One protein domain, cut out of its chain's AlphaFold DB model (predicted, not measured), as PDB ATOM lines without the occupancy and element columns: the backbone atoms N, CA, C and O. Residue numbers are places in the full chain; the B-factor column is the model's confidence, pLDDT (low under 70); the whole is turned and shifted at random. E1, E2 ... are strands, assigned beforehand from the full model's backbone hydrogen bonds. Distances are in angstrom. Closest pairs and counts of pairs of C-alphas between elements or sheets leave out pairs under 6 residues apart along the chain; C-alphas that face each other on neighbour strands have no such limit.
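Overview. This is residues 33 to 139 of the 189 residues of an uncharacterized protein of Candidatus Aenigmarchaeota archaeon (UniProt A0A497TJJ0). Two strongly twisted sheets lie face to face as a flat sandwich: E1, E3, E4, E7 and E9 make one, with the long strands E4 and E9 side by side, and E2, E8, E5 and E6 make the other. E3 and the first residues of E4, 52 to 55, lie at one end of the longest axis, near the last printed residue, His 139, and the long link around Gly 70 lies at the other. The printed part has 107 residues, no named helix and nine named strands, E1 to E9 in chain order, class all strand. The first sheet is branched, its pairs antiparallel; the second runs E2, E8, E5, E6, all antiparallel. The whole is compact, radius of gyration of the C-alphas 14.7 A, spanning 46 by 34 by 18 A.

Arrangement. E1, residues 33 to 35, is antiparallel to E9, residues 128 to 138, with N 33 and O 132 3.0 A apart. E2, residues 40 to 42, is antiparallel to E8, residues 111 to 116, with N 41 and O 112 2.8 A apart. E3, residues 46 to 49, and E4, residues 52 to 65, form a hairpin, with N 47 and O 54 3.0 A apart. E4 bends by 85 degrees at residue 55. E3 and E7, residues 100 to 106, lie on one side of E4, E9 on the other side; N 61 and O 104 are 2.8 A apart, N 60 and O 133 2.8 A. E5, residues 77 to 83, and E6, residues 89 to 96, form a hairpin, with N 80 and O 93 2.8 A apart; N 115 of E8 and O 79 are 2.9 A apart. Between the sheets, the closest C-alphas of E4 and E8 are those of Ala 63 and Ile 114, 7.2 A.

Along the chain. E1 begins at C-alpha 33 (454.039, 442.680, 432.332). E4 measures 32.7 A, E9 31.2 A, E6 19.0 A and E5 18.5 A. E9 ends at C-alpha 138 (435.947, 444.405, 436.751).

Size, cuts and confidence. The C-alphas farthest apart are those of Gly 70 and His 139, 46.8 A. The printed part has no cut; the links E4 to E5 and E8 to E9 are long. pLDDT is under 70 at residues 33 to 38, 67 to 74 and 117 to 127.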
ATOM      1  N   THR A  33     453.236 441.662 433.016       62.75
ATOM      2  CA  THR A  33     454.039 442.680 432.332       62.75
ATOM      3  C   THR A  33     455.442 442.641 432.915       62.75
ATOM      4  O   THR A  33     455.602 442.759 434.129       62.75
ATOM      5  N   GLN A  34     456.445 442.467 432.056       56.06
ATOM      6  CA  GLN A  34     457.820 442.773 432.423       56.06
ATOM      7  C   GLN A  34     457.976 444.291 432.354       56.06
ATOM      8  O   GLN A  34     457.721 444.895 431.310       56.06
ATOM      9  N   ILE A  35     458.340 444.906 433.472       58.12
ATOM     10  CA  ILE A  35     458.620 446.337 433.535       58.12
ATOM     11  C   ILE A  35     460.118 446.484 433.312       58.12
ATOM     12  O   ILE A  35     460.929 446.191 434.189       58.12
ATOM     13  N   GLU A  36     460.467 446.831 432.078       54.91
ATOM     14  CA  GLU A  36     461.842 446.941 431.614       54.91
ATOM     15  C   GLU A  36     462.562 448.107 432.323       54.91
ATOM     16  O   GLU A  36     462.117 449.249 432.254       54.91
ATOM     17  N   TYR A  37     463.664 447.795 433.021       55.91
ATOM     18  CA  TYR A  37     464.597 448.735 433.666       55.91
ATOM     19  C   TYR A  37     463.975 449.817 434.565       55.91
ATOM     20  O   TYR A  37     464.345 450.988 434.476       55.91
ATOM     21  N   ASP A  38     463.085 449.426 435.485       63.09
ATOM     22  CA  ASP A  38     462.615 450.309 436.564       63.09
ATOM     23  C   ASP A  38     462.965 449.742 437.950       63.09
ATOM     24  O   ASP A  38     462.791 448.551 438.208       63.09
ATOM     25  N   TYR A  39     463.528 450.588 438.824       70.69
ATOM     26  CA  TYR A  39     463.946 450.211 440.184       70.69
ATOM     27  C   TYR A  39     462.815 450.406 441.174       70.69
ATOM     28  O   TYR A  39     462.940 450.030 442.340       70.69
ATOM     29  N   LYS A  40     461.725 451.023 440.724       80.94
ATOM     30  CA  LYS A  40     460.537 451.262 441.513       80.94
ATOM     31  C   LYS A  40     459.294 450.795 440.769       80.94
ATOM     32  O   LYS A  40     459.242 450.780 439.545       80.94
ATOM     33  N   PHE A  41     458.274 450.433 441.525       84.38
ATOM     34  CA  PHE A  41     456.991 450.010 440.992       84.38
ATOM     35  C   PHE A  41     455.876 450.438 441.938       84.38
ATOM     36  O   PHE A  41     455.954 450.183 443.134       84.38
ATOM     37  N   ILE A  42     454.823 451.057 441.404       87.50
ATOM     38  CA  ILE A  42     453.594 451.338 442.154       87.50
ATOM     39  C   ILE A  42     452.525 450.377 441.661       87.50
ATOM     40  O   ILE A  42     452.239 450.343 440.461       87.50
ATOM     41  N   CYS A  43     451.908 449.632 442.576       86.81
ATOM     42  CA  CYS A  43     450.713 448.873 442.236       86.81
ATOM     43  C   CYS A  43     449.548 449.855 442.009       86.81
ATOM     44  O   CYS A  43     449.184 450.570 442.938       86.81
ATOM     45  N   PRO A  44     448.970 449.957 440.801       88.81
ATOM     46  CA  PRO A  44     447.915 450.927 440.534       88.81
ATOM     47  C   PRO A  44     446.600 450.501 441.197       88.81
ATOM     48  O   PRO A  44     446.356 449.309 441.362       88.81
ATOM     49  N   GLU A  45     445.723 451.456 441.509       91.25
ATOM     50  CA  GLU A  45     444.351 451.159 441.964       91.25
ATOM     51  C   GLU A  45     443.480 450.574 440.857       91.25
ATOM     52  O   GLU A  45     442.578 449.784 441.125       91.25
ATOM     53  N   GLN A  46     443.745 450.959 439.607       88.75
ATOM     54  CA  GLN A  46     442.981 450.515 438.453       88.75
ATOM     55  C   GLN A  46     443.890 450.171 437.279       88.75
ATOM     56  O   GLN A  46     444.925 450.804 437.061       88.75
ATOM     57  N   LYS A  47     443.487 449.177 436.487       84.31
ATOM     58  CA  LYS A  47     444.170 448.822 435.240       84.31
ATOM     59  C   LYS A  47     443.162 448.580 434.129       84.31
ATOM     60  O   LYS A  47     442.215 447.819 434.305       84.31
ATOM     61  N   GLU A  48     443.393 449.187 432.971       85.06
ATOM     62  CA  GLU A  48     442.632 448.890 431.763       85.06
ATOM     63  C   GLU A  48     443.302 447.752 430.983       85.06
ATOM     64  O   GLU A  48     444.498 447.796 430.690       85.06
ATOM     65  N   VAL A  49     442.532 446.718 430.642       77.25
ATOM     66  CA  VAL A  49     442.975 445.606 429.796       77.25
ATOM     67  C   VAL A  49     441.930 445.387 428.710       77.25
ATOM     68  O   VAL A  49     440.790 445.029 429.000       77.25
ATOM     69  N   ASN A  50     442.320 445.594 427.448       81.56
ATOM     70  CA  ASN A  50     441.449 445.444 426.275       81.56
ATOM     71  C   ASN A  50     440.131 446.247 426.371       81.56
ATOM     72  O   ASN A  50     439.072 445.731 426.013       81.56
ATOM     73  N   GLY A  51     440.176 447.488 426.870       79.25
ATOM     74  CA  GLY A  51     438.994 448.351 426.997       79.25
ATOM     75  C   GLY A  51     438.123 448.090 428.230       79.25
ATOM     76  O   GLY A  51     437.084 448.726 428.385       79.25
ATOM     77  N   VAL A  52     438.516 447.156 429.104       78.06
ATOM     78  CA  VAL A  52     437.832 446.882 430.375       78.06
ATOM     79  C   VAL A  52     438.694 447.397 431.519       78.06
ATOM     80  O   VAL A  52     439.853 447.004 431.641       78.06
ATOM     81  N   VAL A  53     438.123 448.261 432.359       84.38
ATOM     82  CA  VAL A  53     438.772 448.760 433.579       84.38
ATOM     83  C   VAL A  53     438.563 447.749 434.702       84.38
ATOM     84  O   VAL A  53     437.455 447.243 434.883       84.38
ATOM     85  N   TYR A  54     439.621 447.458 435.450       83.69
ATOM     86  CA  TYR A  54     439.606 446.601 436.631       83.69
ATOM     87  C   TYR A  54     440.023 447.407 437.856       83.69
ATOM     88  O   TYR A  54     441.023 448.118 437.784       83.69
ATOM     89  N   ASP A  55     439.300 447.247 438.963       86.06
ATOM     90  CA  ASP A  55     439.753 447.644 440.295       86.06
ATOM     91  C   ASP A  55     440.744 446.593 440.799       86.06
ATOM     92  O   ASP A  55     440.420 445.403 440.870       86.06
ATOM     93  N   ILE A  56     441.964 447.024 441.105       87.81
ATOM     94  CA  ILE A  56     443.055 446.156 441.544       87.81
ATOM     95  C   ILE A  56     442.928 445.904 443.046       87.81
ATOM     96  O   ILE A  56     442.888 446.834 443.843       87.81
ATOM     97  N   ASP A  57     442.902 444.628 443.433       85.62
ATOM     98  CA  ASP A  57     442.938 444.204 444.834       85.62
ATOM     99  C   ASP A  57     444.385 444.143 445.351       85.62
ATOM    100  O   ASP A  57     444.657 444.532 446.486       85.62
ATOM    101  N   TYR A  58     445.308 443.626 444.531       87.06
ATOM    102  CA  TYR A  58     446.747 443.575 444.801       87.06
ATOM    103  C   TYR A  58     447.554 443.272 443.531       87.06
ATOM    104  O   TYR A  58     447.043 442.759 442.531       87.06
ATOM    105  N   CYS A  59     448.853 443.542 443.600       87.69
ATOM    106  CA  CYS A  59     449.833 443.109 442.616       87.69
ATOM    107  C   CYS A  59     450.719 442.022 443.227       87.69
ATOM    108  O   CYS A  59     451.071 442.095 444.402       87.69
ATOM    109  N   GLU A  60     451.117 441.031 442.438       89.00
ATOM    110  CA  GLU A  60     452.281 440.212 442.765       89.00
ATOM    111  C   GLU A  60     453.454 440.681 441.922       89.00
ATOM    112  O   GLU A  60     453.321 440.850 440.710       89.00
ATOM    113  N   ILE A  61     454.599 440.873 442.564       86.88
ATOM    114  CA  ILE A  61     455.839 441.252 441.904       86.88
ATOM    115  C   ILE A  61     456.914 440.212 442.160       86.88
ATOM    116  O   ILE A  61     457.030 439.680 443.262       86.88
ATOM    117  N   GLU A  62     457.728 439.956 441.153       85.75
ATOM    118  CA  GLU A  62     458.982 439.238 441.289       85.75
ATOM    119  C   GLU A  62     460.096 440.143 440.772       85.75
ATOM    120  O   GLU A  62     460.075 440.598 439.627       85.75
ATOM    121  N   ALA A  63     461.036 440.466 441.652       83.94
ATOM    122  CA  ALA A  63     462.158 441.330 441.346       83.94
ATOM    123  C   ALA A  63     463.347 440.503 440.864       83.94
ATOM    124  O   ALA A  63     463.675 439.454 441.428       83.94
ATOM    125  N   TYR A  64     464.026 441.021 439.848       78.69
ATOM    126  CA  TYR A  64     465.208 440.416 439.265       78.69
ATOM    127  C   TYR A  64     466.339 441.433 439.246       78.69
ATOM    128  O   TYR A  64     466.171 442.560 438.788       78.69
ATOM    129  N   ALA A  65     467.502 441.017 439.740       76.50
ATOM    130  CA  ALA A  65     468.746 441.762 439.608       76.50
ATOM    131  C   ALA A  65     469.725 440.901 438.811       76.50
ATOM    132  O   ALA A  65     470.246 439.902 439.310       76.50
ATOM    133  N   GLY A  66     469.919 441.260 437.548       71.44
ATOM    134  CA  GLY A  66     470.843 440.614 436.635       71.44
ATOM    135  C   GLY A  66     472.305 440.866 436.994       71.44
ATOM    136  O   GLY A  66     472.659 441.634 437.893       71.44
ATOM    137  N   CYS A  67     473.177 440.187 436.263       69.06
ATOM    138  CA  CYS A  67     474.620 440.358 436.362       69.06
ATOM    139  C   CYS A  67     475.104 441.066 435.107       69.06
ATOM    140  O   CYS A  67     474.566 440.825 434.025       69.06
ATOM    141  N   ASN A  68     476.120 441.918 435.244       67.38
ATOM    142  CA  ASN A  68     476.705 442.567 434.079       67.38
ATOM    143  C   ASN A  68     477.223 441.485 433.113       67.38
ATOM    144  O   ASN A  68     477.912 440.558 433.560       67.38
ATOM    145  N   PRO A  69     476.899 441.565 431.810       59.66
ATOM    146  CA  PRO A  69     477.355 440.587 430.833       59.66
ATOM    147  C   PRO A  69     478.879 440.427 430.881       59.66
ATOM    148  O   PRO A  69     479.616 441.408 430.852       59.66
ATOM    149  N   GLY A  70     479.358 439.184 430.964       60.19
ATOM    150  CA  GLY A  70     480.793 438.883 431.029       60.19
ATOM    151  C   GLY A  70     481.430 439.013 432.419       60.19
ATOM    152  O   GLY A  70     482.628 438.770 432.545       60.19
ATOM    153  N   VAL A  71     480.655 439.332 433.461       64.25
ATOM    154  CA  VAL A  71     481.111 439.371 434.859       64.25
ATOM    155  C   VAL A  71     480.379 438.296 435.663       64.25
ATOM    156  O   VAL A  71     479.166 438.124 435.541       64.25
ATOM    157  N   SER A  72     481.105 437.552 436.501       66.19
ATOM    158  CA  SER A  72     480.474 436.633 437.451       66.19
ATOM    159  C   SER A  72     479.588 437.417 438.415       66.19
ATOM    160  O   SER A  72     480.042 438.400 439.000       66.19
ATOM    161  N   CYS A  73     478.359 436.953 438.627       68.31
ATOM    162  CA  CYS A  73     477.502 437.458 439.694       68.31
ATOM    163  C   CYS A  73     478.252 437.374 441.031       68.31
ATOM    164  O   CYS A  73     478.629 436.273 441.446       68.31
ATOM    165  N   GLY A  74     478.499 438.516 441.674       67.25
ATOM    166  CA  GLY A  74     479.171 438.563 442.965       67.25
ATOM    167  C   GLY A  74     478.296 438.005 444.092       67.25
ATOM    168  O   GLY A  74     477.293 437.312 443.878       67.25
ATOM    169  N   THR A  75     478.705 438.257 445.334       70.06
ATOM    170  CA  THR A  75     477.942 437.850 446.525       70.06
ATOM    171  C   THR A  75     476.946 438.913 446.979       70.06
ATOM    172  O   THR A  75     476.350 438.738 448.041       70.06
ATOM    173  N   GLU A  76     476.769 439.987 446.201       74.00
ATOM    174  CA  GLU A  76     475.899 441.100 446.567       74.00
ATOM    175  C   GLU A  76     474.447 440.637 446.703       74.00
ATOM    176  O   GLU A  76     473.959 439.726 446.013       74.00
ATOM    177  N   LYS A  77     473.742 441.298 447.615       77.19
ATOM    178  CA  LYS A  77     472.317 441.089 447.853       77.19
ATOM    179  C   LYS A  77     471.541 442.328 447.438       77.19
ATOM    180  O   LYS A  77     472.060 443.434 447.485       77.19
ATOM    181  N   TYR A  78     470.289 442.123 447.069       80.81
ATOM    182  CA  TYR A  78     469.322 443.174 446.803       80.81
ATOM    183  C   TYR A  78     468.185 443.067 447.805       80.81
ATOM    184  O   TYR A  78     467.858 441.974 448.280       80.81
ATOM    185  N   CYS A  79     467.599 444.209 448.128       84.00
ATOM    186  CA  CYS A  79     466.440 444.331 448.986       84.00
ATOM    187  C   CYS A  79     465.242 444.738 448.135       84.00
ATOM    188  O   CYS A  79     465.330 445.669 447.336       84.00
ATOM    189  N   LEU A  80     464.123 444.057 448.344       86.00
ATOM    190  CA  LEU A  80     462.807 444.497 447.919       86.00
ATOM    191  C   LEU A  80     462.091 445.077 449.135       86.00
ATOM    192  O   LEU A  80     462.083 444.455 450.199       86.00
ATOM    193  N   GLY A  81     461.472 446.238 448.987       86.00
ATOM    194  CA  GLY A  81     460.774 446.900 450.088       86.00
ATOM    195  C   GLY A  81     460.165 448.224 449.670       86.00
ATOM    196  O   GLY A  81     460.104 448.524 448.482       86.00
ATOM    197  N   TYR A  82     459.700 448.999 450.639       82.94
ATOM    198  CA  TYR A  82     459.072 450.297 450.417       82.94
ATOM    199  C   TYR A  82     459.496 451.298 451.485       82.94
ATOM    200  O   TYR A  82     459.969 450.913 452.552       82.94
ATOM    201  N   TYR A  83     459.322 452.582 451.190       77.31
ATOM    202  CA  TYR A  83     459.393 453.635 452.199       77.31
ATOM    203  C   TYR A  83     457.978 453.979 452.650       77.31
ATOM    204  O   TYR A  83     457.081 454.096 451.812       77.31
ATOM    205  N   ASP A  84     457.773 454.119 453.955       78.56
ATOM    206  CA  ASP A  84     456.513 454.638 454.487       78.56
ATOM    207  C   ASP A  84     456.445 456.175 454.414       78.56
ATOM    208  O   ASP A  84     457.340 456.850 453.898       78.56
ATOM    209  N   GLU A  85     455.362 456.746 454.943       79.38
ATOM    210  CA  GLU A  85     455.132 458.197 454.976       79.38
ATOM    211  C   GLU A  85     456.201 458.971 455.775       79.38
ATOM    212  O   GLU A  85     456.394 460.167 455.547       79.38
ATOM    213  N   ASN A  86     456.920 458.299 456.679       84.19
ATOM    214  CA  ASN A  86     457.993 458.871 457.491       84.19
ATOM    215  C   ASN A  86     459.378 458.699 456.849       84.19
ATOM    216  O   ASN A  86     460.378 459.054 457.476       84.19
ATOM    217  N   TRP A  87     459.447 458.189 455.614       78.88
ATOM    218  CA  TRP A  87     460.690 457.813 454.937       78.88
ATOM    219  C   TRP A  87     461.471 456.701 455.654       78.88
ATOM    220  O   TRP A  87     462.688 456.587 455.483       78.88
ATOM    221  N   GLU A  88     460.792 455.845 456.420       81.94
ATOM    222  CA  GLU A  88     461.406 454.651 457.003       81.94
ATOM    223  C   GLU A  88     461.322 453.473 456.028       81.94
ATOM    224  O   GLU A  88     460.293 453.235 455.393       81.94
ATOM    225  N   TRP A  89     462.428 452.738 455.886       83.31
ATOM    226  CA  TRP A  89     462.500 451.564 455.019       83.31
ATOM    227  C   TRP A  89     461.819 450.352 455.662       83.31
ATOM    228  O   TRP A  89     462.219 449.901 456.738       83.31
ATOM    229  N   HIS A  90     460.870 449.763 454.939       82.81
ATOM    230  CA  HIS A  90     460.203 448.510 455.279       82.81
ATOM    231  C   HIS A  90     460.600 447.421 454.289       82.81
ATOM    232  O   HIS A  90     460.260 447.451 453.104       82.81
ATOM    233  N   GLU A  91     461.329 446.428 454.787       86.38
ATOM    234  CA  GLU A  91     461.805 445.313 453.979       86.38
ATOM    235  C   GLU A  91     460.695 444.287 453.716       86.38
ATOM    236  O   GLU A  91     460.099 443.732 454.639       86.38
ATOM    237  N   ILE A  92     460.478 443.971 452.439       84.38
ATOM    238  CA  ILE A  92     459.628 442.862 451.982       84.38
ATOM    239  C   ILE A  92     460.464 441.581 451.811       84.38
ATOM    240  O   ILE A  92     459.973 440.469 452.041       84.38
ATOM    241  N   GLY A  93     461.734 441.705 451.410       82.62
ATOM    242  CA  GLY A  93     462.686 440.594 451.430       82.62
ATOM    243  C   GLY A  93     464.055 440.911 450.831       82.62
ATOM    244  O   GLY A  93     464.244 441.936 450.181       82.62
ATOM    245  N   LYS A  94     465.007 439.986 451.009       84.94
ATOM    246  CA  LYS A  94     466.345 440.034 450.399       84.94
ATOM    247  C   LYS A  94     466.572 438.871 449.453       84.94
ATOM    248  O   LYS A  94     466.135 437.754 449.719       84.94
ATOM    249  N   TYR A  95     467.322 439.123 448.390       82.88
ATOM    250  CA  TYR A  95     467.660 438.113 447.398       82.88
ATOM    251  C   TYR A  95     469.058 438.333 446.827       82.88
ATOM    252  O   TYR A  95     469.644 439.406 446.946       82.88
ATOM    253  N   LYS A  96     469.642 437.271 446.275       82.69
ATOM    254  CA  LYS A  96     471.001 437.300 445.730       82.69
ATOM    255  C   LYS A  96     470.997 437.907 444.325       82.69
ATOM    256  O   LYS A  96     470.073 437.655 443.553       82.69
ATOM    257  N   LYS A  97     472.066 438.622 443.962       79.06
ATOM    258  CA  LYS A  97     472.347 438.978 442.564       79.06
ATOM    259  C   LYS A  97     472.341 437.747 441.650       79.06
ATOM    260  O   LYS A  97     472.881 436.697 442.004       79.06
ATOM    261  N   GLY A  98     471.757 437.884 440.463       75.31
ATOM    262  CA  GLY A  98     471.578 436.794 439.505       75.31
ATOM    263  C   GLY A  98     470.477 435.810 439.901       75.31
ATOM    264  O   GLY A  98     470.481 434.667 439.450       75.31
ATOM    265  N   SER A  99     469.568 436.198 440.795       79.75
ATOM    266  CA  SER A  99     468.440 435.376 441.233       79.75
ATOM    267  C   SER A  99     467.167 436.210 441.342       79.75
ATOM    268  O   SER A  99     467.224 437.429 441.506       79.75
ATOM    269  N   ALA A 100     466.024 435.534 441.246       82.44
ATOM    270  CA  ALA A 100     464.713 436.126 441.473       82.44
ATOM    271  C   ALA A 100     464.442 436.292 442.975       82.44
ATOM    272  O   ALA A 100     464.875 435.464 443.783       82.44
ATOM    273  N   SER A 101     463.668 437.309 443.353       82.94
ATOM    274  CA  SER A 101     463.201 437.493 444.734       82.94
ATOM    275  C   SER A 101     462.135 436.483 445.173       82.94
ATOM    276  O   SER A 101     461.799 436.419 446.361       82.94
ATOM    277  N   GLY A 102     461.557 435.742 444.223       86.81
ATOM    278  CA  GLY A 102     460.256 435.104 444.381       86.81
ATOM    279  C   GLY A 102     459.114 436.126 444.358       86.81
ATOM    280  O   GLY A 102     459.330 437.326 444.556       86.81
ATOM    281  N   TRP A 103     457.892 435.634 444.142       87.75
ATOM    282  CA  TRP A 103     456.682 436.457 444.094       87.75
ATOM    283  C   TRP A 103     456.331 437.045 445.467       87.75
ATOM    284  O   TRP A 103     456.330 436.342 446.483       87.75
ATOM    285  N   LYS A 104     456.030 438.344 445.492       88.44
ATOM    286  CA  LYS A 104     455.657 439.125 446.676       88.44
ATOM    287  C   LYS A 104     454.423 439.966 446.397       88.44
ATOM    288  O   LYS A 104     454.312 440.569 445.337       88.44
ATOM    289  N   THR A 105     453.512 440.016 447.359       88.81
ATOM    290  CA  THR A 105     452.266 440.778 447.252       88.81
ATOM    291  C   THR A 105     452.479 442.232 447.663       88.81
ATOM    292  O   THR A 105     453.065 442.487 448.711       88.81
ATOM    293  N   ILE A 106     451.959 443.156 446.859       85.44
ATOM    294  CA  ILE A 106     451.970 444.608 447.063       85.44
ATOM    295  C   ILE A 106     450.532 445.109 446.962       85.44
ATOM    296  O   ILE A 106     449.809 444.715 446.040       85.44
ATOM    297  N   LYS A 107     450.094 445.958 447.894       87.25
ATOM    298  CA  LYS A 107     448.740 446.526 447.849       87.25
ATOM    299  C   LYS A 107     448.657 447.691 446.858       87.25
ATOM    300  O   LYS A 107     449.680 448.293 446.538       87.25
ATOM    301  N   PRO A 108     447.449 448.058 446.399       86.25
ATOM    302  CA  PRO A 108     447.248 449.269 445.615       86.25
ATOM    303  C   PRO A 108     447.864 450.501 446.292       86.25
ATOM    304  O   PRO A 108     447.771 450.660 447.508       86.25
ATOM    305  N   ASN A 109     448.500 451.350 445.489       84.81
ATOM    306  CA  ASN A 109     449.295 452.526 445.854       84.81
ATOM    307  C   ASN A 109     450.554 452.285 446.693       84.81
ATOM    308  O   ASN A 109     451.285 453.243 446.944       84.81
ATOM    309  N   GLU A 110     450.860 451.053 447.104       83.75
ATOM    310  CA  GLU A 110     452.152 450.779 447.728       83.75
ATOM    311  C   GLU A 110     453.259 450.845 446.661       83.75
ATOM    312  O   GLU A 110     453.162 450.266 445.570       83.75
ATOM    313  N   LEU A 111     454.310 451.601 446.983       83.50
ATOM    314  CA  LEU A 111     455.465 451.851 446.130       83.50
ATOM    315  C   LEU A 111     456.610 450.920 446.535       83.50
ATOM    316  O   LEU A 111     457.260 451.128 447.555       83.50
ATOM    317  N   ALA A 112     456.866 449.901 445.724       83.88
ATOM    318  CA  ALA A 112     457.970 448.971 445.899       83.88
ATOM    319  C   ALA A 112     459.257 449.487 445.238       83.88
ATOM    320  O   ALA A 112     459.213 450.118 444.183       83.88
ATOM    321  N   TYR A 113     460.402 449.153 445.826       83.31
ATOM    322  CA  TYR A 113     461.745 449.485 445.362       83.31
ATOM    323  C   TYR A 113     462.665 448.265 445.381       83.31
ATOM    324  O   TYR A 113     462.604 447.455 446.308       83.31
ATOM    325  N   ILE A 114     463.579 448.201 444.413       81.12
ATOM    326  CA  ILE A 114     464.765 447.340 444.427       81.12
ATOM    327  C   ILE A 114     465.975 448.191 444.818       81.12
ATOM    328  O   ILE A 114     466.313 449.144 444.118       81.12
ATOM    329  N   LEU A 115     466.643 447.832 445.914       78.31
ATOM    330  CA  LEU A 115     467.852 448.496 446.417       78.31
ATOM    331  C   LEU A 115     469.008 447.496 446.569       78.31
ATOM    332  O   LEU A 115     468.775 446.300 446.721       78.31
ATOM    333  N   GLU A 116     470.255 447.970 446.556       75.94
ATOM    334  CA  GLU A 116     471.442 447.144 446.846       75.94
ATOM    335  C   GLU A 116     471.615 446.835 448.344       75.94
ATOM    336  O   GLU A 116     470.889 447.358 449.180       75.94
ATOM    337  N   GLU A 117     472.589 445.978 448.673       69.31
ATOM    338  CA  GLU A 117     472.753 445.172 449.902       69.31
ATOM    339  C   GLU A 117     472.516 445.878 451.246       69.31
ATOM    340  O   GLU A 117     472.086 445.237 452.209       69.31
ATOM    341  N   ASN A 118     472.743 447.188 451.315       69.12
ATOM    342  CA  ASN A 118     472.516 447.958 452.536       69.12
ATOM    343  C   ASN A 118     471.067 448.443 452.691       69.12
ATOM    344  O   ASN A 118     470.709 448.907 453.762       69.12
ATOM    345  N   CYS A 119     470.233 448.358 451.654       69.44
ATOM    346  CA  CYS A 119     468.878 448.910 451.581       69.44
ATOM    347  C   CYS A 119     468.786 450.420 451.914       69.44
ATOM    348  O   CYS A 119     467.696 450.931 452.138       69.44
ATOM    349  N   VAL A 120     469.924 451.132 451.953       62.19
ATOM    350  CA  VAL A 120     470.009 452.569 452.290       62.19
ATOM    351  C   VAL A 120     470.584 453.413 451.147       62.19
ATOM    352  O   VAL A 120     470.414 454.625 451.146       62.19
ATOM    353  N   ASN A 121     471.261 452.801 450.163       53.72
ATOM    354  CA  ASN A 121     471.968 453.530 449.105       53.72
ATOM    355  C   ASN A 121     471.480 453.157 447.699       53.72
ATOM    356  O   ASN A 121     471.370 451.985 447.345       53.72
ATOM    357  N   THR A 122     471.279 454.196 446.890       50.53
ATOM    358  CA  THR A 122     470.946 454.200 445.457       50.53
ATOM    359  C   THR A 122     472.154 453.854 444.582       50.53
ATOM    360  O   THR A 122     472.510 454.607 443.674       50.53
ATOM    361  N   VAL A 123     472.856 452.763 444.884       44.28
ATOM    362  CA  VAL A 123     473.817 452.208 443.926       44.28
ATOM    363  C   VAL A 123     473.027 451.233 443.067       44.28
ATOM    364  O   VAL A 123     472.449 450.269 443.557       44.28
ATOM    365  N   TYR A 124     472.873 451.600 441.800       49.66
ATOM    366  CA  TYR A 124     472.014 450.906 440.857       49.66
ATOM    367  C   TYR A 124     472.850 449.888 440.092       49.66
ATOM    368  O   TYR A 124     473.757 450.264 439.349       49.66
ATOM    369  N   ALA A 125     472.523 448.606 440.216       46.69
ATOM    370  CA  ALA A 125     472.926 447.655 439.194       46.69
ATOM    371  C   ALA A 125     472.286 448.051 437.863       46.69
ATOM    372  O   ALA A 125     471.101 448.355 437.816       46.69
ATOM    373  N   GLU A 126     473.048 448.014 436.776       54.06
ATOM    374  CA  GLU A 126     472.587 448.437 435.444       54.06
ATOM    375  C   GLU A 126     471.487 447.524 434.859       54.06
ATOM    376  O   GLU A 126     470.912 447.837 433.821       54.06
ATOM    377  N   TYR A 127     471.163 446.410 435.531       67.88
ATOM    378  CA  TYR A 127     470.228 445.388 435.060       67.88
ATOM    379  C   TYR A 127     469.289 444.924 436.180       67.88
ATOM    380  O   TYR A 127     469.480 443.849 436.744       67.88
ATOM    381  N   TYR A 128     468.265 445.706 436.509       72.81
ATOM    382  CA  TYR A 128     467.131 445.232 437.312       72.81
ATOM    383  C   TYR A 128     465.830 445.340 436.520       72.81
ATOM    384  O   TYR A 128     465.696 446.184 435.635       72.81
ATOM    385  N   TRP A 129     464.870 444.478 436.830       72.19
ATOM    386  CA  TRP A 129     463.505 444.586 436.324       72.19
ATOM    387  C   TRP A 129     462.528 443.913 437.282       72.19
ATOM    388  O   TRP A 129     462.906 443.076 438.108       72.19
ATOM    389  N   PHE A 130     461.255 444.263 437.131       77.50
ATOM    390  CA  PHE A 130     460.155 443.563 437.777       77.50
ATOM    391  C   PHE A 130     459.388 442.740 436.752       77.50
ATOM    392  O   PHE A 130     459.128 443.193 435.636       77.50
ATOM    393  N   GLU A 131     458.950 441.561 437.161       82.88
ATOM    394  CA  GLU A 131     457.775 440.933 436.579       82.88
ATOM    395  C   GLU A 131     456.577 441.198 437.482       82.88
ATOM    396  O   GLU A 131     456.674 441.063 438.702       82.88
ATOM    397  N   VAL A 132     455.443 441.582 436.891       85.19
ATOM    398  CA  VAL A 132     454.242 441.949 437.647       85.19
ATOM    399  C   VAL A 132     453.022 441.185 437.159       85.19
ATOM    400  O   VAL A 132     452.749 441.103 435.958       85.19
ATOM    401  N   ARG A 133     452.241 440.678 438.113       87.06
ATOM    402  CA  ARG A 133     450.909 440.099 437.921       87.06
ATOM    403  C   ARG A 133     449.888 440.938 438.672       87.06
ATOM    404  O   ARG A 133     450.125 441.353 439.802       87.06
ATOM    405  N   TYR A 134     448.746 441.168 438.043       85.00
ATOM    406  CA  TYR A 134     447.681 441.995 438.598       85.00
ATOM    407  C   TYR A 134     446.501 441.110 438.969       85.00
ATOM    408  O   TYR A 134     446.121 440.235 438.188       85.00
ATOM    409  N   TYR A 135     445.925 441.365 440.137       84.44
ATOM    410  CA  TYR A 135     444.755 440.668 440.645       84.44
ATOM    411  C   TYR A 135     443.703 441.705 441.009       84.44
ATOM    412  O   TYR A 135     443.996 442.689 441.686       84.44
ATOM    413  N   GLY A 136     442.488 441.507 440.517       86.19
ATOM    414  CA  GLY A 136     441.418 442.474 440.693       86.19
ATOM    415  C   GLY A 136     440.105 442.010 440.084       86.19
ATOM    416  O   GLY A 136     440.002 440.917 439.522       86.19
ATOM    417  N   SER A 137     439.107 442.879 440.165       81.94
ATOM    418  CA  SER A 137     437.763 442.650 439.635       81.94
ATOM    419  C   SER A 137     437.378 443.725 438.630       81.94
ATOM    420  O   SER A 137     437.925 444.821 438.657       81.94
ATOM    421  N   VAL A 138     436.450 443.417 437.720       80.44
ATOM    422  CA  VAL A 138     435.947 444.405 436.751       80.44
ATOM    423  C   VAL A 138     435.399 445.610 437.509       80.44
ATOM    424  O   VAL A 138     434.558 445.445 438.393       80.44
ATOM    425  N   HIS A 139     435.866 446.803 437.142       79.38
ATOM    426  CA  HIS A 139     435.409 448.045 437.739       79.38
ATOM    427  C   HIS A 139     433.917 448.205 437.481       79.38
ATOM    428  O   HIS A 139     433.460 448.207 436.333       79.38
TER     429      HIS A 139